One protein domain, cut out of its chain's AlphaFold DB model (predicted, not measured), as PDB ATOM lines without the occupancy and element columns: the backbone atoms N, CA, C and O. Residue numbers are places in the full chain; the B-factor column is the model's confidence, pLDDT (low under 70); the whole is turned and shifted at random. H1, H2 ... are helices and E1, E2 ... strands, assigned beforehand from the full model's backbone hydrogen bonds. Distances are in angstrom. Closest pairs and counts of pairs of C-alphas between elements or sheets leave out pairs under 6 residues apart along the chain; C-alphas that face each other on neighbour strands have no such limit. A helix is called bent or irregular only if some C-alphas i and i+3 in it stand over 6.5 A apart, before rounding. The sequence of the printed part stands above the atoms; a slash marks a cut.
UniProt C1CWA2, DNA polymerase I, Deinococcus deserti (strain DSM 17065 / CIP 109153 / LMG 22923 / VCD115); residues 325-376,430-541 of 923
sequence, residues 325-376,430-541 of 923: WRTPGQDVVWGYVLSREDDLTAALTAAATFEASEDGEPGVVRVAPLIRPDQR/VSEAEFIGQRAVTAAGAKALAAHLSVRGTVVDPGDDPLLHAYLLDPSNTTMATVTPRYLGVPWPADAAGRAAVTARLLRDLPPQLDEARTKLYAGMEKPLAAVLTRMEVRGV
ATOM      1  N   TRP A 325     201.025 243.195 139.791       85.94
ATOM      2  CA  TRP A 325     201.956 242.191 140.296       85.94
ATOM      3  C   TRP A 325     201.363 241.413 141.477       85.94
ATOM      4  O   TRP A 325     200.727 241.980 142.367       85.94
ATOM      5  N   ARG A 326     201.602 240.103 141.478       85.94
ATOM      6  CA  ARG A 326     201.392 239.197 142.610       85.94
ATOM      7  C   ARG A 326     202.501 238.159 142.583       85.94
ATOM      8  O   ARG A 326     202.998 237.852 141.501       85.94
ATOM      9  N   THR A 327     202.832 237.587 143.736       80.31
ATOM     10  CA  THR A 327     203.793 236.484 143.807       80.31
ATOM     11  C   THR A 327     203.363 235.358 142.856       80.31
ATOM     12  O   THR A 327     202.228 234.877 142.977       80.31
ATOM     13  N   PRO A 328     204.214 234.964 141.894       82.38
ATOM     14  CA  PRO A 328     203.843 233.979 140.890       82.38
ATOM     15  C   PRO A 328     203.691 232.570 141.476       82.38
ATOM     16  O   PRO A 328     204.374 232.198 142.431       82.38
ATOM     17  N   GLY A 329     202.800 231.775 140.871       79.38
ATOM     18  CA  GLY A 329     202.687 230.333 141.129       79.38
ATOM     19  C   GLY A 329     203.896 229.546 140.601       79.38
ATOM     20  O   GLY A 329     204.850 230.139 140.116       79.38
ATOM     21  N   GLN A 330     203.865 228.212 140.691       77.62
ATOM     22  CA  GLN A 330     204.987 227.354 140.253       77.62
ATOM     23  C   GLN A 330     205.127 227.250 138.726       77.62
ATOM     24  O   GLN A 330     206.234 227.084 138.227       77.62
ATOM     25  N   ASP A 331     204.016 227.343 137.995       80.19
ATOM     26  CA  ASP A 331     203.953 227.039 136.562       80.19
ATOM     27  C   ASP A 331     203.761 228.317 135.732       80.19
ATOM     28  O   ASP A 331     202.800 228.461 134.978       80.19
ATOM     29  N   VAL A 332     204.662 229.285 135.914       90.00
ATOM     30  CA  VAL A 332     204.661 230.541 135.148       90.00
ATOM     31  C   VAL A 332     205.799 230.575 134.134       90.00
ATOM     32  O   VAL A 332     206.874 230.013 134.358       90.00
ATOM     33  N   VAL A 333     205.585 231.285 133.025       94.19
ATOM     34  CA  VAL A 333     206.648 231.552 132.048       94.19
ATOM     35  C   VAL A 333     207.257 232.917 132.332       94.19
ATOM     36  O   VAL A 333     206.551 233.922 132.381       94.19
ATOM     37  N   TRP A 334     208.571 232.960 132.500       95.25
ATOM     38  CA  TRP A 334     209.312 234.177 132.788       95.25
ATOM     39  C   TRP A 334     209.844 234.828 131.512       95.25
ATOM     40  O   TRP A 334     210.400 234.177 130.626       95.25
ATOM     41  N   GLY A 335     209.738 236.150 131.460       94.44
ATOM     42  CA  GLY A 335     210.533 237.007 130.594       94.44
ATOM     43  C   GLY A 335     211.423 237.893 131.450       94.44
ATOM     44  O   GLY A 335     211.005 238.359 132.508       94.44
ATOM     45  N   TYR A 336     212.665 238.103 131.022       93.44
ATOM     46  CA  TYR A 336     213.642 238.853 131.803       93.44
ATOM     47  C   TYR A 336     214.627 239.619 130.920       93.44
ATOM     48  O   TYR A 336     214.845 239.282 129.750       93.44
ATOM     49  N   VAL A 337     215.227 240.659 131.497       89.19
ATOM     50  CA  VAL A 337     216.277 241.470 130.876       89.19
ATOM     51  C   VAL A 337     217.428 241.615 131.863       89.19
ATOM     52  O   VAL A 337     217.231 242.013 133.012       89.19
ATOM     53  N   LEU A 338     218.631 241.278 131.406       82.75
ATOM     54  CA  LEU A 338     219.868 241.524 132.135       82.75
ATOM     55  C   LEU A 338     220.544 242.776 131.577       82.75
ATOM     56  O   LEU A 338     220.471 243.041 130.379       82.75
ATOM     57  N   SER A 339     221.255 243.520 132.423       71.69
ATOM     58  CA  SER A 339     222.018 244.706 132.007       71.69
ATOM     59  C   SER A 339     223.105 244.392 130.973       71.69
ATOM     60  O   SER A 339     223.525 245.273 130.230       71.69
ATOM     61  N   ARG A 340     223.596 243.148 130.965       64.12
ATOM     62  CA  ARG A 340     224.506 242.580 129.968       64.12
ATOM     63  C   ARG A 340     224.124 241.115 129.783       64.12
ATOM     64  O   ARG A 340     223.948 240.403 130.770       64.12
ATOM     65  N   GLU A 341     223.975 240.682 128.541       58.88
ATOM     66  CA  GLU A 341     223.756 239.268 128.234       58.88
ATOM     67  C   GLU A 341     225.065 238.484 128.483       58.88
ATOM     68  O   GLU A 341     226.158 239.019 128.290       58.88
ATOM     69  N   ASP A 342     224.959 237.249 128.984       54.94
ATOM     70  CA  ASP A 342     226.078 236.321 129.246       54.94
ATOM     71  C   ASP A 342     227.133 236.747 130.287       54.94
ATOM     72  O   ASP A 342     228.268 236.256 130.275       54.94
ATOM     73  N   ASP A 343     226.752 237.617 131.224       60.28
ATOM     74  CA  ASP A 343     227.570 238.024 132.369       60.28
ATOM     75  C   ASP A 343     226.853 237.659 133.679       60.28
ATOM     76  O   ASP A 343     225.814 238.223 134.025       60.28
ATOM     77  N   LEU A 344     227.422 236.722 134.447       63.06
ATOM     78  CA  LEU A 344     226.871 236.289 135.742       63.06
ATOM     79  C   LEU A 344     226.772 237.442 136.760       63.06
ATOM     80  O   LEU A 344     225.988 237.380 137.716       63.06
ATOM     81  N   THR A 345     227.542 238.515 136.556       61.19
ATOM     82  CA  THR A 345     227.521 239.729 137.380       61.19
ATOM     83  C   THR A 345     226.528 240.783 136.895       61.19
ATOM     84  O   THR A 345     226.234 241.708 137.657       61.19
ATOM     85  N   ALA A 346     225.940 240.627 135.701       67.62
ATOM     86  CA  ALA A 346     224.917 241.534 135.180       67.62
ATOM     87  C   ALA A 346     223.743 241.661 136.150       67.62
ATOM     88  O   ALA A 346     223.412 240.701 136.842       67.62
ATOM     89  N   ALA A 347     223.114 242.832 136.203       72.50
ATOM     90  CA  ALA A 347     221.936 243.082 137.025       72.50
ATOM     91  C   ALA A 347     220.657 242.658 136.290       72.50
ATOM     92  O   ALA A 347     220.565 242.837 135.078       72.50
ATOM     93  N   LEU A 348     219.667 242.135 137.017       84.62
ATOM     94  CA  LEU A 348     218.325 241.881 136.494       84.62
ATOM     95  C   LEU A 348     217.537 243.195 136.494       84.62
ATOM     96  O   LEU A 348     217.118 243.679 137.545       84.62
ATOM     97  N   THR A 349     217.382 243.798 135.318       87.00
ATOM     98  CA  THR A 349     216.808 245.144 135.158       87.00
ATOM     99  C   THR A 349     215.311 245.123 134.887       87.00
ATOM    100  O   THR A 349     214.636 246.115 135.136       87.00
ATOM    101  N   ALA A 350     214.774 244.004 134.398       88.62
ATOM    102  CA  ALA A 350     213.339 243.807 134.233       88.62
ATOM    103  C   ALA A 350     212.985 242.319 134.293       88.62
ATOM    104  O   ALA A 350     213.750 241.471 133.828       88.62
ATOM    105  N   ALA A 351     211.803 242.013 134.820       91.81
ATOM    106  CA  ALA A 351     211.227 240.677 134.829       91.81
ATOM    107  C   ALA A 351     209.705 240.774 134.721       91.81
ATOM    108  O   ALA A 351     209.092 241.724 135.210       91.81
ATOM    109  N   ALA A 352     209.104 239.788 134.075       91.88
ATOM    110  CA  ALA A 352     207.666 239.644 133.971       91.88
ATOM    111  C   ALA A 352     207.297 238.163 133.925       91.88
ATOM    112  O   ALA A 352     208.093 237.330 133.487       91.88
ATOM    113  N   THR A 353     206.080 237.849 134.344       92.12
ATOM    114  CA  THR A 353     205.505 236.512 134.234       92.12
ATOM    115  C   THR A 353     204.353 236.519 133.247       92.12
ATOM    116  O   THR A 353     203.617 237.500 133.146       92.12
ATOM    117  N   PHE A 354     204.208 235.418 132.521       91.00
ATOM    118  CA  PHE A 354     203.032 235.085 131.737       91.00
ATOM    119  C   PHE A 354     202.340 233.895 132.403       91.00
ATOM    120  O   PHE A 354     202.952 232.842 132.613       91.00
ATOM    121  N   GLU A 355     201.066 234.079 132.732       86.94
ATOM    122  CA  GLU A 355     200.180 233.053 133.273       86.94
ATOM    123  C   GLU A 355     199.116 232.732 132.220       86.94
ATOM    124  O   GLU A 355     198.408 233.628 131.749       86.94
ATOM    125  N   ALA A 356     199.003 231.457 131.848       75.75
ATOM    126  CA  ALA A 356     197.890 231.012 131.020       75.75
ATOM    127  C   ALA A 356     196.576 231.186 131.800       75.75
ATOM    128  O   ALA A 356     196.516 230.914 133.000       75.75
ATOM    129  N   SER A 357     195.538 231.663 131.125       66.00
ATOM    130  CA  SER A 357     194.173 231.667 131.644       66.00
ATOM    131  C   SER A 357     193.583 230.252 131.588       66.00
ATOM    132  O   SER A 357     193.981 229.425 130.763       66.00
ATOM    133  N   GLU A 358     192.615 229.969 132.459       54.44
ATOM    134  CA  GLU A 358     191.701 228.846 132.252       54.44
ATOM    135  C   GLU A 358     190.642 229.275 131.219       54.44
ATOM    136  O   GLU A 358     190.125 230.386 131.299       54.44
ATOM    137  N   ASP A 359     190.349 228.399 130.254       47.59
ATOM    138  CA  ASP A 359     189.278 228.521 129.253       47.59
ATOM    139  C   ASP A 359     189.279 229.785 128.362       47.59
ATOM    140  O   ASP A 359     188.589 230.762 128.625       47.59
ATOM    141  N   GLY A 360     189.962 229.721 127.210       51.81
ATOM    142  CA  GLY A 360     189.686 230.567 126.030       51.81
ATOM    143  C   GLY A 360     189.981 232.074 126.133       51.81
ATOM    144  O   GLY A 360     189.891 232.760 125.118       51.81
ATOM    145  N   GLU A 361     190.346 232.588 127.307       53.19
ATOM    146  CA  GLU A 361     190.740 233.987 127.527       53.19
ATOM    147  C   GLU A 361     192.217 234.241 127.148       53.19
ATOM    148  O   GLU A 361     193.036 233.323 127.220       53.19
ATOM    149  N   PRO A 362     192.630 235.475 126.810       61.41
ATOM    150  CA  PRO A 362     194.040 235.811 126.626       61.41
ATOM    151  C   PRO A 362     194.835 235.624 127.925       61.41
ATOM    152  O   PRO A 362     194.375 235.985 129.011       61.41
ATOM    153  N   GLY A 363     196.057 235.094 127.825       74.75
ATOM    154  CA  GLY A 363     196.950 234.974 128.980       74.75
ATOM    155  C   GLY A 363     197.257 236.329 129.631       74.75
ATOM    156  O   GLY A 363     197.166 237.388 129.000       74.75
ATOM    157  N   VAL A 364     197.631 236.299 130.908       83.38
ATOM    158  CA  VAL A 364     197.867 237.502 131.716       83.38
ATOM    159  C   VAL A 364     199.363 237.711 131.906       83.38
ATOM    160  O   VAL A 364     200.069 236.792 132.323       83.38
ATOM    161  N   VAL A 365     199.839 238.936 131.660       86.62
ATOM    162  CA  VAL A 365     201.220 239.335 131.962       86.62
ATOM    163  C   VAL A 365     201.274 240.210 133.207       86.62
ATOM    164  O   VAL A 365     200.486 241.144 133.373       86.62
ATOM    165  N   ARG A 366     202.240 239.927 134.084       89.31
ATOM    166  CA  ARG A 366     202.515 240.713 135.292       89.31
ATOM    167  C   ARG A 366     203.973 241.135 135.299       89.31
ATOM    168  O   ARG A 366     204.858 240.294 135.196       89.31
ATOM    169  N   VAL A 367     204.228 242.432 135.428       88.75
ATOM    170  CA  VAL A 367     205.589 242.984 135.486       88.75
ATOM    171  C   VAL A 367     206.029 243.073 136.942       88.75
ATOM    172  O   VAL A 367     205.295 243.614 137.771       88.75
ATOM    173  N   ALA A 368     207.207 242.533 137.249       86.94
ATOM    174  CA  ALA A 368     207.766 242.569 138.592       86.94
ATOM    175  C   ALA A 368     208.120 244.011 138.998       86.94
ATOM    176  O   ALA A 368     208.601 244.783 138.159       86.94
ATOM    177  N   PRO A 369     207.902 244.398 140.267       83.31
ATOM    178  CA  PRO A 369     208.264 245.722 140.743       83.31
ATOM    179  C   PRO A 369     209.784 245.916 140.700       83.31
ATOM    180  O   PRO A 369     210.561 245.013 141.018       83.31
ATOM    181  N   LEU A 370     210.206 247.121 140.323       81.81
ATOM    182  CA  LEU A 370     211.603 247.531 140.383       81.81
ATOM    183  C   LEU A 370     211.897 248.170 141.742       81.81
ATOM    184  O   LEU A 370     211.113 248.979 142.239       81.81
ATOM    185  N   ILE A 371     213.038 247.816 142.325       71.31
ATOM    186  CA  ILE A 371     213.525 248.330 143.604       71.31
ATOM    187  C   ILE A 371     214.838 249.071 143.363       71.31
ATOM    188  O   ILE A 371     215.693 248.623 142.591       71.31
ATOM    189  N   ARG A 372     215.025 250.199 144.056       59.62
ATOM    190  CA  ARG A 372     216.324 250.876 144.079       59.62
ATOM    191  C   ARG A 372     217.295 250.168 145.028       59.62
ATOM    192  O   ARG A 372     216.913 249.829 146.148       59.62
ATOM    193  N   PRO A 373     218.574 249.994 144.655       51.12
ATOM    194  CA  PRO A 373     219.553 249.309 145.506       51.12
ATOM    195  C   PRO A 373     219.766 249.915 146.910       51.12
ATOM    196  O   PRO A 373     220.220 249.205 147.805       51.12
ATOM    197  N   ASP A 374     219.424 251.189 147.141       47.94
ATOM    198  CA  ASP A 374     219.477 251.853 148.454       47.94
ATOM    199  C   ASP A 374     218.365 251.396 149.421       47.94
ATOM    200  O   ASP A 374     218.597 251.335 150.631       47.94
ATOM    201  N   GLN A 375     217.202 250.968 148.916       46.66
ATOM    202  CA  GLN A 375     216.137 250.361 149.729       46.66
ATOM    203  C   GLN A 375     216.546 248.988 150.294       46.66
ATOM    204  O   GLN A 375     216.148 248.635 151.402       46.66
ATOM    205  N   ARG A 376     217.450 248.269 149.609       41.62
ATOM    206  CA  ARG A 376     218.007 246.973 150.047       41.62
ATOM    207  C   ARG A 376     218.840 247.081 151.338       41.62
ATOM    208  O   ARG A 376     218.928 246.121 152.095       41.62
ATOM    209  N   VAL A 430     215.032 244.371 139.536       83.62
ATOM    210  CA  VAL A 430     214.016 243.473 140.096       83.62
ATOM    211  C   VAL A 430     214.568 242.807 141.355       83.62
ATOM    212  O   VAL A 430     215.713 242.357 141.370       83.62
ATOM    213  N   SER A 431     213.745 242.721 142.400       82.50
ATOM    214  CA  SER A 431     214.096 241.973 143.607       82.50
ATOM    215  C   SER A 431     214.191 240.478 143.323       82.50
ATOM    216  O   SER A 431     213.259 239.880 142.788       82.50
ATOM    217  N   GLU A 432     215.266 239.823 143.758       81.88
ATOM    218  CA  GLU A 432     215.363 238.364 143.662       81.88
ATOM    219  C   GLU A 432     214.347 237.656 144.583       81.88
ATOM    220  O   GLU A 432     214.099 236.460 144.415       81.88
ATOM    221  N   ALA A 433     213.713 238.391 145.512       81.31
ATOM    222  CA  ALA A 433     212.609 237.894 146.331       81.31
ATOM    223  C   ALA A 433     211.390 237.466 145.497       81.31
ATOM    224  O   ALA A 433     210.662 236.564 145.904       81.31
ATOM    225  N   GLU A 434     211.214 238.044 144.305       85.38
ATOM    226  CA  GLU A 434     210.110 237.705 143.399       85.38
ATOM    227  C   GLU A 434     210.196 236.277 142.840       85.38
ATOM    228  O   GLU A 434     209.201 235.725 142.372       85.38
ATOM    229  N   PHE A 435     211.376 235.657 142.923       86.88
ATOM    230  CA  PHE A 435     211.629 234.279 142.497       86.88
ATOM    231  C   PHE A 435     211.626 233.293 143.674       86.88
ATOM    232  O   PHE A 435     211.766 232.086 143.466       86.88
ATOM    233  N   ILE A 436     211.476 233.770 144.918       79.25
ATOM    234  CA  ILE A 436     211.471 232.899 146.099       79.25
ATOM    235  C   ILE A 436     210.296 231.928 146.014       79.25
ATOM    236  O   ILE A 436     209.155 232.298 145.745       79.25
ATOM    237  N   GLY A 437     210.592 230.657 146.278       79.12
ATOM    238  CA  GLY A 437     209.612 229.580 146.250       79.12
ATOM    239  C   GLY A 437     209.430 228.939 144.877       79.12
ATOM    240  O   GLY A 437     208.817 227.878 144.825       79.12
ATOM    241  N   GLN A 438     209.982 229.499 143.796       85.50
ATOM    242  CA  GLN A 438     209.998 228.845 142.484       85.50
ATOM    243  C   GLN A 438     210.887 227.600 142.523       85.50
ATOM    244  O   GLN A 438     212.039 227.671 142.946       85.50
ATOM    245  N   ARG A 439     210.374 226.450 142.073       86.06
ATOM    246  CA  ARG A 439     211.203 225.242 141.909       86.06
ATOM    247  C   ARG A 439     212.115 225.354 140.697       86.06
ATOM    248  O   ARG A 439     213.287 224.994 140.772       86.06
ATOM    249  N   ALA A 440     211.569 225.858 139.596       92.62
ATOM    250  CA  ALA A 440     212.294 226.057 138.359       92.62
ATOM    251  C   ALA A 440     211.860 227.349 137.660       92.62
ATOM    252  O   ALA A 440     210.747 227.831 137.867       92.62
ATOM    253  N   VAL A 441     212.732 227.894 136.814       94.12
ATOM    254  CA  VAL A 441     212.447 229.074 135.992       94.12
ATOM    255  C   VAL A 441     212.348 228.682 134.522       94.12
ATOM    256  O   VAL A 441     213.346 228.398 133.865       94.12
ATOM    257  N   THR A 442     211.125 228.654 134.000       96.19
ATOM    258  CA  THR A 442     210.852 228.439 132.574       96.19
ATOM    259  C   THR A 442     210.961 229.771 131.838       96.19
ATOM    260  O   THR A 442     210.177 230.682 132.100       96.19
ATOM    261  N   ALA A 443     211.945 229.907 130.952       95.75
ATOM    262  CA  ALA A 443     212.254 231.149 130.242       95.75
ATOM    263  C   ALA A 443     213.058 230.862 128.965       95.75
ATOM    264  O   ALA A 443     213.774 229.864 128.887       95.75
ATOM    265  N   ALA A 444     213.031 231.774 127.991       93.81
ATOM    266  CA  ALA A 444     214.049 231.781 126.944       93.81
ATOM    267  C   ALA A 444     215.406 232.144 127.562       93.81
ATOM    268  O   ALA A 444     215.569 233.255 128.068       93.81
ATOM    269  N   GLY A 445     216.358 231.209 127.566       91.12
ATOM    270  CA  GLY A 445     217.582 231.337 128.360       91.12
ATOM    271  C   GLY A 445     217.410 230.927 129.830       91.12
ATOM    272  O   GLY A 445     218.089 231.472 130.701       91.12
ATOM    273  N   ALA A 446     216.540 229.954 130.126       94.94
ATOM    274  CA  ALA A 446     216.249 229.462 131.483       94.94
ATOM    275  C   ALA A 446     217.508 229.199 132.329       94.94
ATOM    276  O   ALA A 446     217.581 229.593 133.493       94.94
ATOM    277  N   LYS A 447     218.538 228.589 131.726       94.31
ATOM    278  CA  LYS A 447     219.842 228.345 132.362       94.31
ATOM    279  C   LYS A 447     220.524 229.637 132.823       94.31
ATOM    280  O   LYS A 447     220.994 229.707 133.954       94.31
ATOM    281  N   ALA A 448     220.563 230.659 131.967       90.25
ATOM    282  CA  ALA A 448     221.211 231.928 132.286       90.25
ATOM    283  C   ALA A 448     220.486 232.656 133.428       90.25
ATOM    284  O   ALA A 448     221.138 233.176 134.335       90.25
ATOM    285  N   LEU A 449     219.147 232.633 133.436       92.31
ATOM    286  CA  LEU A 449     218.353 233.170 134.542       92.31
ATOM    287  C   LEU A 449     218.600 232.398 135.850       92.31
ATOM    288  O   LEU A 449     218.866 233.010 136.885       92.31
ATOM    289  N   ALA A 450     218.583 231.064 135.803       92.69
ATOM    290  CA  ALA A 450     218.845 230.218 136.967       92.69
ATOM    291  C   ALA A 450     220.253 230.439 137.548       92.69
ATOM    292  O   ALA A 450     220.414 230.556 138.766       92.69
ATOM    293  N   ALA A 451     221.273 230.559 136.691       88.81
ATOM    294  CA  ALA A 451     222.642 230.854 137.105       88.81
ATOM    295  C   ALA A 451     222.758 232.248 137.736       88.81
ATOM    296  O   ALA A 451     223.341 232.390 138.814       88.81
ATOM    297  N   HIS A 452     222.138 233.263 137.123       86.06
ATOM    298  CA  HIS A 452     222.094 234.625 137.657       86.06
ATOM    299  C   HIS A 452     221.496 234.679 139.075       86.06
ATOM    300  O   HIS A 452     222.064 235.341 139.953       86.06
ATOM    301  N   LEU A 453     220.369 233.990 139.291       86.31
ATOM    302  CA  LEU A 453     219.670 233.924 140.579       86.31
ATOM    303  C   LEU A 453     220.487 233.146 141.621       86.31
ATOM    304  O   LEU A 453     220.659 233.608 142.752       86.31
ATOM    305  N   SER A 454     221.079 232.021 141.217       85.94
ATOM    306  CA  SER A 454     221.854 231.148 142.104       85.94
ATOM    307  C   SER A 454     223.096 231.842 142.672       85.94
ATOM    308  O   SER A 454     223.368 231.732 143.867       85.94
ATOM    309  N   VAL A 455     223.813 232.639 141.865       77.88
ATOM    310  CA  VAL A 455     224.967 233.441 142.335       77.88
ATOM    311  C   VAL A 455     224.566 234.473 143.404       77.88
ATOM    312  O   VAL A 455     225.404 234.930 144.183       77.88
ATOM    313  N   ARG A 456     223.281 234.838 143.473       76.31
ATOM    314  CA  ARG A 456     222.724 235.822 144.414       76.31
ATOM    315  C   ARG A 456     221.995 235.189 145.601       76.31
ATOM    316  O   ARG A 456     221.415 235.910 146.404       76.31
ATOM    317  N   GLY A 457     222.082 233.865 145.745       77.69
ATOM    318  CA  GLY A 457     221.516 233.117 146.870       77.69
ATOM    319  C   GLY A 457     220.110 232.568 146.630       77.69
ATOM    320  O   GLY A 457     219.593 231.861 147.493       77.69
ATOM    321  N   THR A 458     219.512 232.826 145.463       84.12
ATOM    322  CA  THR A 458     218.210 232.270 145.080       84.12
ATOM    323  C   THR A 458     218.429 231.045 144.198       84.12
ATOM    324  O   THR A 458     218.599 231.155 142.986       84.12
ATOM    325  N   VAL A 459     218.476 229.866 144.818       85.75
ATOM    326  CA  VAL A 459     218.699 228.598 144.111       85.75
ATOM    327  C   VAL A 459     217.401 228.147 143.448       85.75
ATOM    328  O   VAL A 459     216.431 227.838 144.136       85.75
ATOM    329  N   VAL A 460     217.408 228.098 142.118       91.00
ATOM    330  CA  VAL A 460     216.300 227.617 141.283       91.00
ATOM    331  C   VAL A 460     216.861 226.787 140.136       91.00
ATOM    332  O   VAL A 460     217.937 227.096 139.616       91.00
ATOM    333  N   ASP A 461     216.139 225.752 139.720       92.62
ATOM    334  CA  ASP A 461     216.538 224.968 138.554       92.62
ATOM    335  C   ASP A 461     216.109 225.660 137.246       92.62
ATOM    336  O   ASP A 461     215.092 226.354 137.198       92.62
ATOM    337  N   PRO A 462     216.847 225.495 136.140       95.56
ATOM    338  CA  PRO A 462     216.343 225.901 134.835       95.56
ATOM    339  C   PRO A 462     215.183 224.996 134.397       95.56
ATOM    340  O   PRO A 462     215.285 223.769 134.430       95.56
ATOM    341  N   GLY A 463     214.075 225.624 134.002       95.38
ATOM    342  CA  GLY A 463     212.869 224.966 133.506       95.38
ATOM    343  C   GLY A 463     212.919 224.701 132.004       95.38
ATOM    344  O   GLY A 463     213.952 224.316 131.456       95.38
ATOM    345  N   ASP A 464     211.781 224.867 131.332       96.88
ATOM    346  CA  ASP A 464     211.722 224.725 129.878       96.88
ATOM    347  C   ASP A 464     212.303 225.944 129.153       96.88
ATOM    348  O   ASP A 464     212.146 227.085 129.593       96.88
ATOM    349  N   ASP A 465     212.969 225.685 128.024       97.25
ATOM    350  CA  ASP A 465     213.611 226.713 127.204       97.25
ATOM    351  C   ASP A 465     213.244 226.519 125.720       97.25
ATOM    352  O   ASP A 465     213.603 225.495 125.118       97.25
ATOM    353  N   PRO A 466     212.526 227.465 125.084       97.06
ATOM    354  CA  PRO A 466     212.181 227.357 123.668       97.06
ATOM    355  C   PRO A 466     213.410 227.375 122.748       97.06
ATOM    356  O   PRO A 466     213.347 226.815 121.654       97.06
ATOM    357  N   LEU A 467     214.540 227.954 123.173       96.06
ATOM    358  CA  LEU A 467     215.767 227.959 122.375       96.06
ATOM    359  C   LEU A 467     216.338 226.545 122.222       96.06
ATOM    360  O   LEU A 467     216.784 226.181 121.137       96.06
ATOM    361  N   LEU A 468     216.272 225.721 123.273       97.62
ATOM    362  CA  LEU A 468     216.700 224.319 123.214       97.62
ATOM    363  C   LEU A 468     215.801 223.491 122.283       97.62
ATOM    364  O   LEU A 468     216.305 222.656 121.533       97.62
ATOM    365  N   HIS A 469     214.489 223.752 122.277       97.56
ATOM    366  CA  HIS A 469     213.563 223.119 121.330       97.56
ATOM    367  C   HIS A 469     213.888 223.514 119.883       97.56
ATOM    368  O   HIS A 469     214.047 222.644 119.026       97.56
ATOM    369  N   ALA A 470     214.044 224.815 119.620       95.69
ATOM    370  CA  ALA A 470     214.381 225.325 118.294       95.69
ATOM    371  C   ALA A 470     215.735 224.796 117.796       95.69
ATOM    372  O   ALA A 470     215.867 224.449 116.624       95.69
ATOM    373  N   TYR A 471     216.723 224.685 118.685       96.06
ATOM    374  CA  TYR A 471     218.038 224.129 118.376       96.06
ATOM    375  C   TYR A 471     217.985 222.633 118.022       96.06
ATOM    376  O   TYR A 471     218.712 222.180 117.139       96.06
ATOM    377  N   LEU A 472     217.116 221.852 118.675       96.25
ATOM    378  CA  LEU A 472     216.909 220.447 118.313       96.25
ATOM    379  C   LEU A 472     216.173 220.292 116.976       96.25
ATOM    380  O   LEU A 472     216.468 219.346 116.248       96.25
ATOM    381  N   LEU A 473     215.252 221.204 116.636       92.25
ATOM    382  CA  LEU A 473     214.618 221.241 115.312       92.25
ATOM    383  C   LEU A 473     215.639 221.532 114.211       92.25
ATOM    384  O   LEU A 473     215.665 220.830 113.199       92.25
ATOM    385  N   ASP A 474     216.464 222.556 114.421       88.81
ATOM    386  CA  ASP A 474     217.525 222.967 113.511       88.81
ATOM    387  C   ASP A 474     218.666 223.639 114.295       88.81
ATOM    388  O   ASP A 474     218.462 224.693 114.907       88.81
ATOM    389  N   PRO A 475     219.891 223.083 114.257       87.56
ATOM    390  CA  PRO A 475     221.007 223.592 115.044       87.56
ATOM    391  C   PRO A 475     221.565 224.939 114.551       87.56
ATOM    392  O   PRO A 475     222.500 225.460 115.161       87.56
ATOM    393  N   SER A 476     221.036 225.505 113.459       82.56
ATOM    394  CA  SER A 476     221.282 226.904 113.076       82.56
ATOM    395  C   SER A 476     220.571 227.910 113.992       82.56
ATOM    396  O   SER A 476     220.989 229.065 114.070       82.56
ATOM    397  N   ASN A 477     219.542 227.475 114.726       86.31
ATOM    398  CA  ASN A 477     218.834 228.290 115.708       86.31
ATOM    399  C   ASN A 477     219.659 228.407 116.995       86.31
ATOM    400  O   ASN A 477     219.509 227.619 117.930       86.31
ATOM    401  N   THR A 478     220.545 229.396 117.042       85.38
ATOM    402  CA  THR A 478     221.475 229.577 118.167       85.38
ATOM    403  C   THR A 478     221.057 230.688 119.130       85.38
ATOM    404  O   THR A 478     221.524 230.703 120.266       85.38
ATOM    405  N   THR A 479     220.144 231.585 118.722       87.75
ATOM    406  CA  THR A 479     219.681 232.730 119.531       87.75
ATOM    407  C   THR A 479     218.180 232.996 119.379       87.75
ATOM    408  O   THR A 479     217.582 232.705 118.340       87.75
ATOM    409  N   MET A 480     217.562 233.653 120.365       88.12
ATOM    410  CA  MET A 480     216.155 234.069 120.254       88.12
ATOM    411  C   MET A 480     215.918 235.092 119.140       88.12
ATOM    412  O   MET A 480     214.886 235.038 118.476       88.12
ATOM    413  N   ALA A 481     216.908 235.947 118.860       83.69
ATOM    414  CA  ALA A 481     216.875 236.896 117.748       83.69
ATOM    415  C   ALA A 481     216.731 236.210 116.377       83.69
ATOM    416  O   ALA A 481     216.192 236.804 115.449       83.69
ATOM    417  N   THR A 482     217.171 234.953 116.253       81.12
ATOM    418  CA  THR A 482     216.931 234.119 115.063       81.12
ATOM    419  C   THR A 482     215.639 233.303 115.151       81.12
ATOM    420  O   THR A 482     214.949 233.139 114.149       81.12
ATOM    421  N   VAL A 483     215.273 232.825 116.344       84.44
ATOM    422  CA  VAL A 483     214.115 231.938 116.548       84.44
ATOM    423  C   VAL A 483     212.795 232.687 116.379       84.44
ATOM    424  O   VAL A 483     211.909 232.213 115.671       84.44
ATOM    425  N   THR A 484     212.626 233.859 116.988       84.62
ATOM    426  CA  THR A 484     211.309 234.514 116.981       84.62
ATOM    427  C   THR A 484     210.891 235.013 115.598       84.62
ATOM    428  O   THR A 484     209.734 234.781 115.240       84.62
ATOM    429  N   PRO A 485     211.783 235.576 114.751       82.31
ATOM    430  CA  PRO A 485     211.396 235.907 113.384       82.31
ATOM    431  C   PRO A 485     211.088 234.655 112.561       82.31
ATOM    432  O   PRO A 485     210.154 234.678 111.763       82.31
ATOM    433  N   ARG A 486     211.834 233.560 112.774       82.31
ATOM    434  CA  ARG A 486     211.674 232.306 112.024       82.31
ATOM    435  C   ARG A 486     210.347 231.609 112.313       82.31
ATOM    436  O   ARG A 486     209.692 231.163 111.379       82.31
ATOM    437  N   TYR A 487     209.963 231.510 113.584       84.19
ATOM    438  CA  TYR A 487     208.803 230.714 113.998       84.19
ATOM    439  C   TYR A 487     207.541 231.539 114.258       84.19
ATOM    440  O   TYR A 487     206.448 230.994 114.170       84.19
ATOM    441  N   LEU A 488     207.669 232.834 114.564       82.25
ATOM    442  CA  LEU A 488     206.530 233.702 114.894       82.25
ATOM    443  C   LEU A 488     206.395 234.928 113.982       82.25
ATOM    444  O   LEU A 488     205.428 235.672 114.112       82.25
ATOM    445  N   GLY A 489     207.368 235.195 113.106       78.75
ATOM    446  CA  GLY A 489     207.350 236.370 112.230       78.75
ATOM    447  C   GLY A 489     207.545 237.715 112.944       78.75
ATOM    448  O   GLY A 489     207.358 238.755 112.312       78.75
ATOM    449  N   VAL A 490     207.931 237.712 114.229       80.44
ATOM    450  CA  VAL A 490     208.129 238.917 115.058       80.44
ATOM    451  C   VAL A 490     209.561 239.001 115.611       80.44
ATOM    452  O   VAL A 490     210.170 237.962 115.895       80.44
ATOM    453  N   PRO A 491     210.131 240.211 115.781       83.19
ATOM    454  CA  PRO A 491     211.443 240.376 116.407       83.19
ATOM    455  C   PRO A 491     211.423 239.941 117.877       83.19
ATOM    456  O   PRO A 491     210.368 239.889 118.512       83.19
ATOM    457  N   TRP A 492     212.601 239.629 118.423       88.38
ATOM    458  CA  TRP A 492     212.733 239.302 119.841       88.38
ATOM    459  C   TRP A 492     212.449 240.555 120.683       88.38
ATOM    460  O   TRP A 492     213.112 241.571 120.464       88.38
ATOM    461  N   PRO A 493     211.485 240.529 121.623       87.38
ATOM    462  CA  PRO A 493     211.113 241.731 122.364       87.38
ATOM    463  C   PRO A 493     212.250 242.282 123.232       87.38
ATOM    464  O   PRO A 493     213.017 241.533 123.847       87.38
ATOM    465  N   ALA A 494     212.343 243.612 123.310       84.81
ATOM    466  CA  ALA A 494     213.331 244.297 124.141       84.81
ATOM    467  C   ALA A 494     212.944 244.302 125.631       84.81
ATOM    468  O   ALA A 494     213.818 244.348 126.494       84.81
ATOM    469  N   ASP A 495     211.646 244.232 125.939       84.88
ATOM    470  CA  ASP A 495     211.104 244.293 127.293       84.88
ATOM    471  C   ASP A 495     210.740 242.908 127.859       84.88
ATOM    472  O   ASP A 495     210.440 241.955 127.135       84.88
ATOM    473  N   ALA A 496     210.742 242.791 129.189       89.81
ATOM    474  CA  ALA A 496     210.482 241.526 129.874       89.81
ATOM    475  C   ALA A 496     209.061 240.976 129.634       89.81
ATOM    476  O   ALA A 496     208.897 239.760 129.543       89.81
ATOM    477  N   ALA A 497     208.049 241.839 129.504       88.44
ATOM    478  CA  ALA A 497     206.659 241.429 129.296       88.44
ATOM    479  C   ALA A 497     206.471 240.765 127.924       88.44
ATOM    480  O   ALA A 497     205.953 239.647 127.839       88.44
ATOM    481  N   GLY A 498     206.972 241.403 126.864       89.75
ATOM    482  CA  GLY A 498     206.995 240.839 125.520       89.75
ATOM    483  C   GLY A 498     207.776 239.525 125.471       89.75
ATOM    484  O   GLY A 498     207.298 238.547 124.892       89.75
ATOM    485  N   ARG A 499     208.941 239.461 126.134       93.44
ATOM    486  CA  ARG A 499     209.740 238.227 126.221       93.44
ATOM    487  C   ARG A 499     208.963 237.089 126.888       93.44
ATOM    488  O   ARG A 499     209.015 235.972 126.377       93.44
ATOM    489  N   ALA A 500     208.224 237.352 127.969       92.62
ATOM    490  CA  ALA A 500     207.418 236.340 128.659       92.62
ATOM    491  C   ALA A 500     206.319 235.776 127.742       92.62
ATOM    492  O   ALA A 500     206.203 234.560 127.585       92.62
ATOM    493  N   ALA A 501     205.571 236.657 127.071       90.69
ATOM    494  CA  ALA A 501     204.483 236.275 126.172       90.69
ATOM    495  C   ALA A 501     204.976 235.473 124.954       90.69
ATOM    496  O   ALA A 501     204.429 234.420 124.621       90.69
ATOM    497  N   VAL A 502     206.052 235.938 124.312       91.25
ATOM    498  CA  VAL A 502     206.658 235.247 123.166       91.25
ATOM    499  C   VAL A 502     207.253 233.900 123.576       91.25
ATOM    500  O   VAL A 502     207.089 232.915 122.857       91.25
ATOM    501  N   THR A 503     207.891 233.824 124.747       94.94
ATOM    502  CA  THR A 503     208.407 232.562 125.299       94.94
ATOM    503  C   THR A 503     207.274 231.563 125.521       94.94
ATOM    504  O   THR A 503     207.391 230.420 125.086       94.94
ATOM    505  N   ALA A 504     206.161 231.986 126.130       92.69
ATOM    506  CA  ALA A 504     205.016 231.113 126.384       92.69
ATOM    507  C   ALA A 504     204.422 230.556 125.081       92.69
ATOM    508  O   ALA A 504     204.141 229.362 124.983       92.69
ATOM    509  N   ARG A 505     204.314 231.400 124.049       90.44
ATOM    510  CA  ARG A 505     203.873 230.984 122.713       90.44
ATOM    511  C   ARG A 505     204.808 229.945 122.096       90.44
ATOM    512  O   ARG A 505     204.347 228.902 121.645       90.44
ATOM    513  N   LEU A 506     206.119 230.186 122.111       94.06
ATOM    514  CA  LEU A 506     207.095 229.235 121.568       94.06
ATOM    515  C   LEU A 506     207.100 227.905 122.327       94.06
ATOM    516  O   LEU A 506     207.235 226.856 121.709       94.06
ATOM    517  N   LEU A 507     206.926 227.934 123.650       94.50
ATOM    518  CA  LEU A 507     206.818 226.725 124.469       94.50
ATOM    519  C   LEU A 507     205.532 225.934 124.214       94.50
ATOM    520  O   LEU A 507     205.493 224.745 124.505       94.50
ATOM    521  N   ARG A 508     204.499 226.552 123.639       91.88
ATOM    522  CA  ARG A 508     203.320 225.844 123.131       91.88
ATOM    523  C   ARG A 508     203.561 225.291 121.722       91.88
ATOM    524  O   ARG A 508     203.206 224.149 121.448       91.88
ATOM    525  N   ASP A 509     204.169 226.092 120.847       90.75
ATOM    526  CA  ASP A 509     204.204 225.829 119.403       90.75
ATOM    527  C   ASP A 509     205.388 224.942 118.962       90.75
ATOM    528  O   ASP A 509     205.265 224.194 117.991       90.75
ATOM    529  N   LEU A 510     206.542 225.002 119.641       93.81
ATOM    530  CA  LEU A 510     207.750 224.254 119.257       93.81
ATOM    531  C   LEU A 510     207.762 222.783 119.706       93.81
ATOM    532  O   LEU A 510     208.138 221.945 118.883       93.81
ATOM    533  N   PRO A 511     207.390 222.412 120.952       95.12
ATOM    534  CA  PRO A 511     207.498 221.018 121.389       95.12
ATOM    535  C   PRO A 511     206.731 220.012 120.513       95.12
ATOM    536  O   PRO A 511     207.315 218.975 120.199       95.12
ATOM    537  N   PRO A 512     205.500 220.298 120.029       94.56
ATOM    538  CA  PRO A 512     204.780 219.392 119.128       94.56
ATOM    539  C   PRO A 512     205.468 219.134 117.777       94.56
ATOM    540  O   PRO A 512     205.106 218.186 117.087       94.56
ATOM    541  N   GLN A 513     206.437 219.967 117.378       93.56
ATOM    542  CA  GLN A 513     207.189 219.804 116.125       93.56
ATOM    543  C   GLN A 513     208.388 218.853 116.272       93.56
ATOM    544  O   GLN A 513     208.977 218.431 115.271       93.56
ATOM    545  N   LEU A 514     208.791 218.521 117.503       92.38
ATOM    546  CA  LEU A 514     209.832 217.528 117.742       92.38
ATOM    547  C   LEU A 514     209.276 216.127 117.467       92.38
ATOM    548  O   LEU A 514     208.193 215.775 117.924       92.38
ATOM    549  N   ASP A 515     210.042 215.295 116.761       92.31
ATOM    550  CA  ASP A 515     209.701 213.875 116.679       92.31
ATOM    551  C   ASP A 515     210.035 213.155 117.993       92.31
ATOM    552  O   ASP A 515     210.570 213.737 118.942       92.31
ATOM    553  N   GLU A 516     209.724 211.862 118.061       94.25
ATOM    554  CA  GLU A 516     209.938 211.063 119.267       94.25
ATOM    555  C   GLU A 516     211.411 211.060 119.721       94.25
ATOM    556  O   GLU A 516     211.691 211.164 120.918       94.25
ATOM    557  N   ALA A 517     212.361 210.974 118.783       93.62
ATOM    558  CA  ALA A 517     213.787 210.943 119.096       93.62
ATOM    559  C   ALA A 517     214.257 212.278 119.689       93.62
ATOM    560  O   ALA A 517     214.886 212.300 120.751       93.62
ATOM    561  N   ARG A 518     213.887 213.404 119.068       95.50
ATOM    562  CA  ARG A 518     214.246 214.738 119.573       95.50
ATOM    563  C   ARG A 518     213.504 215.116 120.848       95.50
ATOM    564  O   ARG A 518     214.086 215.775 121.705       95.50
ATOM    565  N   THR A 519     212.275 214.644 121.030       97.25
ATOM    566  CA  THR A 519     211.538 214.792 122.295       97.25
ATOM    567  C   THR A 519     212.274 214.083 123.436       97.25
ATOM    568  O   THR A 519     212.464 214.657 124.510       97.25
ATOM    569  N   LYS A 520     212.773 212.860 123.195       96.94
ATOM    570  CA  LYS A 520     213.612 212.128 124.160       96.94
ATOM    571  C   LYS A 520     214.947 212.827 124.414       96.94
ATOM    572  O   LYS A 520     215.371 212.885 125.565       96.94
ATOM    573  N   LEU A 521     215.589 213.379 123.382       96.69
ATOM    574  CA  LEU A 521     216.807 214.186 123.537       96.69
ATOM    575  C   LEU A 521     216.568 215.428 124.398       96.69
ATOM    576  O   LEU A 521     217.371 215.723 125.278       96.69
ATOM    577  N   TYR A 522     215.466 216.144 124.186       98.00
ATOM    578  CA  TYR A 522     215.137 217.315 124.990       98.00
ATOM    579  C   TYR A 522     214.949 216.943 126.466       98.00
ATOM    580  O   TYR A 522     215.658 217.453 127.335       98.00
ATOM    581  N   ALA A 523     214.036 216.004 126.738       97.25
ATOM    582  CA  ALA A 523     213.650 215.633 128.097       97.25
ATOM    583  C   ALA A 523     214.753 214.874 128.852       97.25
ATOM    584  O   ALA A 523     214.920 215.057 130.056       97.25
ATOM    585  N   GLY A 524     215.494 214.008 128.156       96.12
ATOM    586  CA  GLY A 524     216.513 213.143 128.746       96.12
ATOM    587  C   GLY A 524     217.927 213.722 128.736       96.12
ATOM    588  O   GLY A 524     218.771 213.212 129.471       96.12
ATOM    589  N   MET A 525     218.199 214.756 127.929       97.00
ATOM    590  CA  MET A 525     219.547 215.305 127.759       97.00
ATOM    591  C   MET A 525     219.602 216.831 127.866       97.00
ATOM    592  O   MET A 525     220.198 217.332 128.811       97.00
ATOM    593  N   GLU A 526     219.011 217.596 126.944       97.75
ATOM    594  CA  GLU A 526     219.265 219.049 126.891       97.75
ATOM    595  C   GLU A 526     218.705 219.811 128.101       97.75
ATOM    596  O   GLU A 526     219.413 220.640 128.677       97.75
ATOM    597  N   LYS A 527     217.473 219.503 128.525       97.19
ATOM    598  CA  LYS A 527     216.855 220.110 129.712       97.19
ATOM    599  C   LYS A 527     217.596 219.755 131.013       97.19
ATOM    600  O   LYS A 527     218.006 220.676 131.714       97.19
ATOM    601  N   PRO A 528     217.836 218.471 131.359       97.50
ATOM    602  CA  PRO A 528     218.556 218.141 132.592       97.50
ATOM    603  C   PRO A 528     220.012 218.626 132.583       97.50
ATOM    604  O   PRO A 528     220.529 219.016 133.631       97.50
ATOM    605  N   LEU A 529     220.669 218.659 131.418       98.12
ATOM    606  CA  LEU A 529     222.020 219.205 131.299       98.12
ATOM    607  C   LEU A 529     222.071 220.688 131.674       98.12
ATOM    608  O   LEU A 529     223.044 221.099 132.299       98.12
ATOM    609  N   ALA A 530     221.040 221.478 131.352       97.50
ATOM    610  CA  ALA A 530     220.995 222.891 131.722       97.50
ATOM    611  C   ALA A 530     221.200 223.085 133.233       97.50
ATOM    612  O   ALA A 530     221.979 223.940 133.640       97.50
ATOM    613  N   ALA A 531     220.590 222.239 134.072       96.12
ATOM    614  CA  ALA A 531     220.754 222.308 135.525       96.12
ATOM    615  C   ALA A 531     222.190 221.980 135.974       96.12
ATOM    616  O   ALA A 531     222.743 222.662 136.840       96.12
ATOM    617  N   VAL A 532     222.821 220.976 135.351       97.25
ATOM    618  CA  VAL A 532     224.233 220.630 135.600       97.25
ATOM    619  C   VAL A 532     225.140 221.807 135.240       97.25
ATOM    620  O   VAL A 532     225.996 222.202 136.033       97.25
ATOM    621  N   LEU A 533     224.919 222.414 134.070       97.00
ATOM    622  CA  LEU A 533     225.696 223.562 133.613       97.00
ATOM    623  C   LEU A 533     225.506 224.766 134.534       97.00
ATOM    624  O   LEU A 533     226.505 225.351 134.935       97.00
ATOM    625  N   THR A 534     224.281 225.082 134.962       94.56
ATOM    626  CA  THR A 534     224.024 226.134 135.962       94.56
ATOM    627  C   THR A 534     224.896 225.942 137.207       94.56
ATOM    628  O   THR A 534     225.571 226.876 137.640       94.56
ATOM    629  N   ARG A 535     224.955 224.722 137.763       94.00
ATOM    630  CA  ARG A 535     225.799 224.421 138.934       94.00
ATOM    631  C   ARG A 535     227.291 224.593 138.644       94.00
ATOM    632  O   ARG A 535     228.009 225.117 139.495       94.00
ATOM    633  N   MET A 536     227.759 224.172 137.468       95.50
ATOM    634  CA  MET A 536     229.153 224.350 137.043       95.50
ATOM    635  C   MET A 536     229.524 225.836 136.910       95.50
ATOM    636  O   MET A 536     230.552 226.255 137.444       95.50
ATOM    637  N   GLU A 537     228.675 226.642 136.265       93.00
ATOM    638  CA  GLU A 537     228.884 228.086 136.062       93.00
ATOM    639  C   GLU A 537     228.921 228.841 137.396       93.00
ATOM    640  O   GLU A 537     229.847 229.612 137.655       93.00
ATOM    641  N   VAL A 538     227.959 228.568 138.286       89.69
ATOM    642  CA  VAL A 538     227.875 229.183 139.623       89.69
ATOM    643  C   VAL A 538     229.094 228.825 140.473       89.69
ATOM    644  O   VAL A 538     229.606 229.666 141.207       89.69
ATOM    645  N   ARG A 539     229.582 227.585 140.372       91.69
ATOM    646  CA  ARG A 539     230.730 227.101 141.145       91.69
ATOM    647  C   ARG A 539     232.054 227.674 140.644       91.69
ATOM    648  O   ARG A 539     232.877 228.098 141.454       91.69
ATOM    649  N   GLY A 540     232.271 227.674 139.331       92.88
ATOM    650  CA  GLY A 540     233.521 228.108 138.711       92.88
ATOM    651  C   GLY A 540     234.739 227.241 139.068       92.88
ATOM    652  O   GLY A 540     234.671 226.303 139.867       92.88
ATOM    653  N   VAL A 541     235.896 227.581 138.500       95.75
ATOM    654  CA  VAL A 541     237.197 226.937 138.759       95.75
ATOM    655  C   VAL A 541     238.143 227.920 139.439       95.75
ATOM    656  O   VAL A 541     238.178 229.100 139.091       95.75
TER     657      VAL A 541
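What this domain is: This is residues 325 to 376 and 430 to 541 of the 923 residues of the protein "DNA polymerase I" of Deinococcus deserti (strain DSM 17065 / CIP 109153 / LMG 22923 / VCD115) (UniProt C1CWA2). A small, twisted sheet of four strands has helix H5 packed slantwise over its strands E2 and E1, while H2 lies between the E4 side of the sheet and H6b, the second arm of the long bent helix H6. H6 runs along this side of the domain, its first arm H6a packing on H3; H4 lies near H3 and H5, and residues 357 to 362 of the loop between E2 and E3 stick out. The printed part has 164 residues with six named helices and four named strands, in the order E1 E2 E3 H1 E4 H2 H3 H4 H5 H6 along the chain. The sheet, in the order E3 E2 E1 E4, is mixed, and the class is mixed, helices and strands. The whole is compact, with a radius of gyration of the C-alphas of 15.4 A and spans of 49 by 46 by 26 A.

How they stand to each other: The sheet runs E3, residues 364 to 367, E2, residues 348 to 355, E1, residues 333 to 338, and E4, residues 440 to 443; E3 and E4 are its edge strands. E1, E2 and E3 form a meander, each strand the antiparallel neighbour of the one before, with two hairpins. Between E1 and E2, N 335 and O 352 are 2.9 A apart, within hydrogen-bond range; between E2 and E3, N 353 and O 366 are 2.9 A apart. E1 and E4 are parallel, with N 334 and O 442 at 2.8 A. H5, residues 496 to 509, is on the sheet at a height of 6.8 A, over E2 and E1, and stands at 40 degrees to E1 on the local plane, slantwise to the strands; the closest C-alphas of H5 and E1 are those of Ala 500 and Gly 335, 3.7 A apart. H2, residues 446 to 454, is on the sheet and stands at the sheet's level, with a height of 3.3 A. H1, residues 432 to 435, only grazes the sheet. H6, residues 516 to 539, was assigned as one helix by its hydrogen bonds but is bent, with C-alphas 524 and 527 7.0 A apart; its arms H6a and H6b stand at a shallow tilt of 30 degrees. H2 and H6b touch, closest at the C-alphas of Ala 451 and Thr 534, 5.0 A, at a shallow tilt of 33 degrees, only just short of steep, and run the same way. H3, residues 466 to 473, is the hub, touching three helices. It touches H6a at a steep tilt of 39 degrees, opposite ways, with the C-alphas of Leu 472 and Arg 518 closest at 6.4 A. It only just touches H4, residues 480 to 488, with 3 pairs of C-alphas within 8 A, the closest those of Leu 467 and Met 480, 6.5 A. It only just touches H5, also with 3 pairs, through residues 503 to 507 of H5 alone, the closest C-alphas being those of Pro 466 and Leu 507, 5.5 A. In H2, H3, H5 and H6a every O i to N i+4 pair is within hydrogen-bond range; in H4 4 of 5 are, in H6b 8 of 9, and H1 is too short for such a pair.

Where its parts are: E1 begins at C-alpha 333, (206.648, 231.552, 132.048), and is 16.6 A long; E2 is 20.4 A long. H5 measures 19.9 A. Arm H6a, residues 516 to 524, is 11.7 A long, and arm H6b, residues 527 to 539, is 19.3 A long and ends at C-alpha 539, (230.730, 227.101, 141.145).

The domain as a whole: The two C-alphas farthest apart are those of Asp 374 and Glu 516, 51.1 A. Residues 377 to 429 are not printed, and C-alphas 376 and 430 are 11.3 A apart across this cut. Of the links that are printed whole, that from H2 to H3, 11 residues, is long. The mean pLDDT of the printed part is 85.6; residues 340 to 346, 357 to 362 and 372 to 376 are under 70.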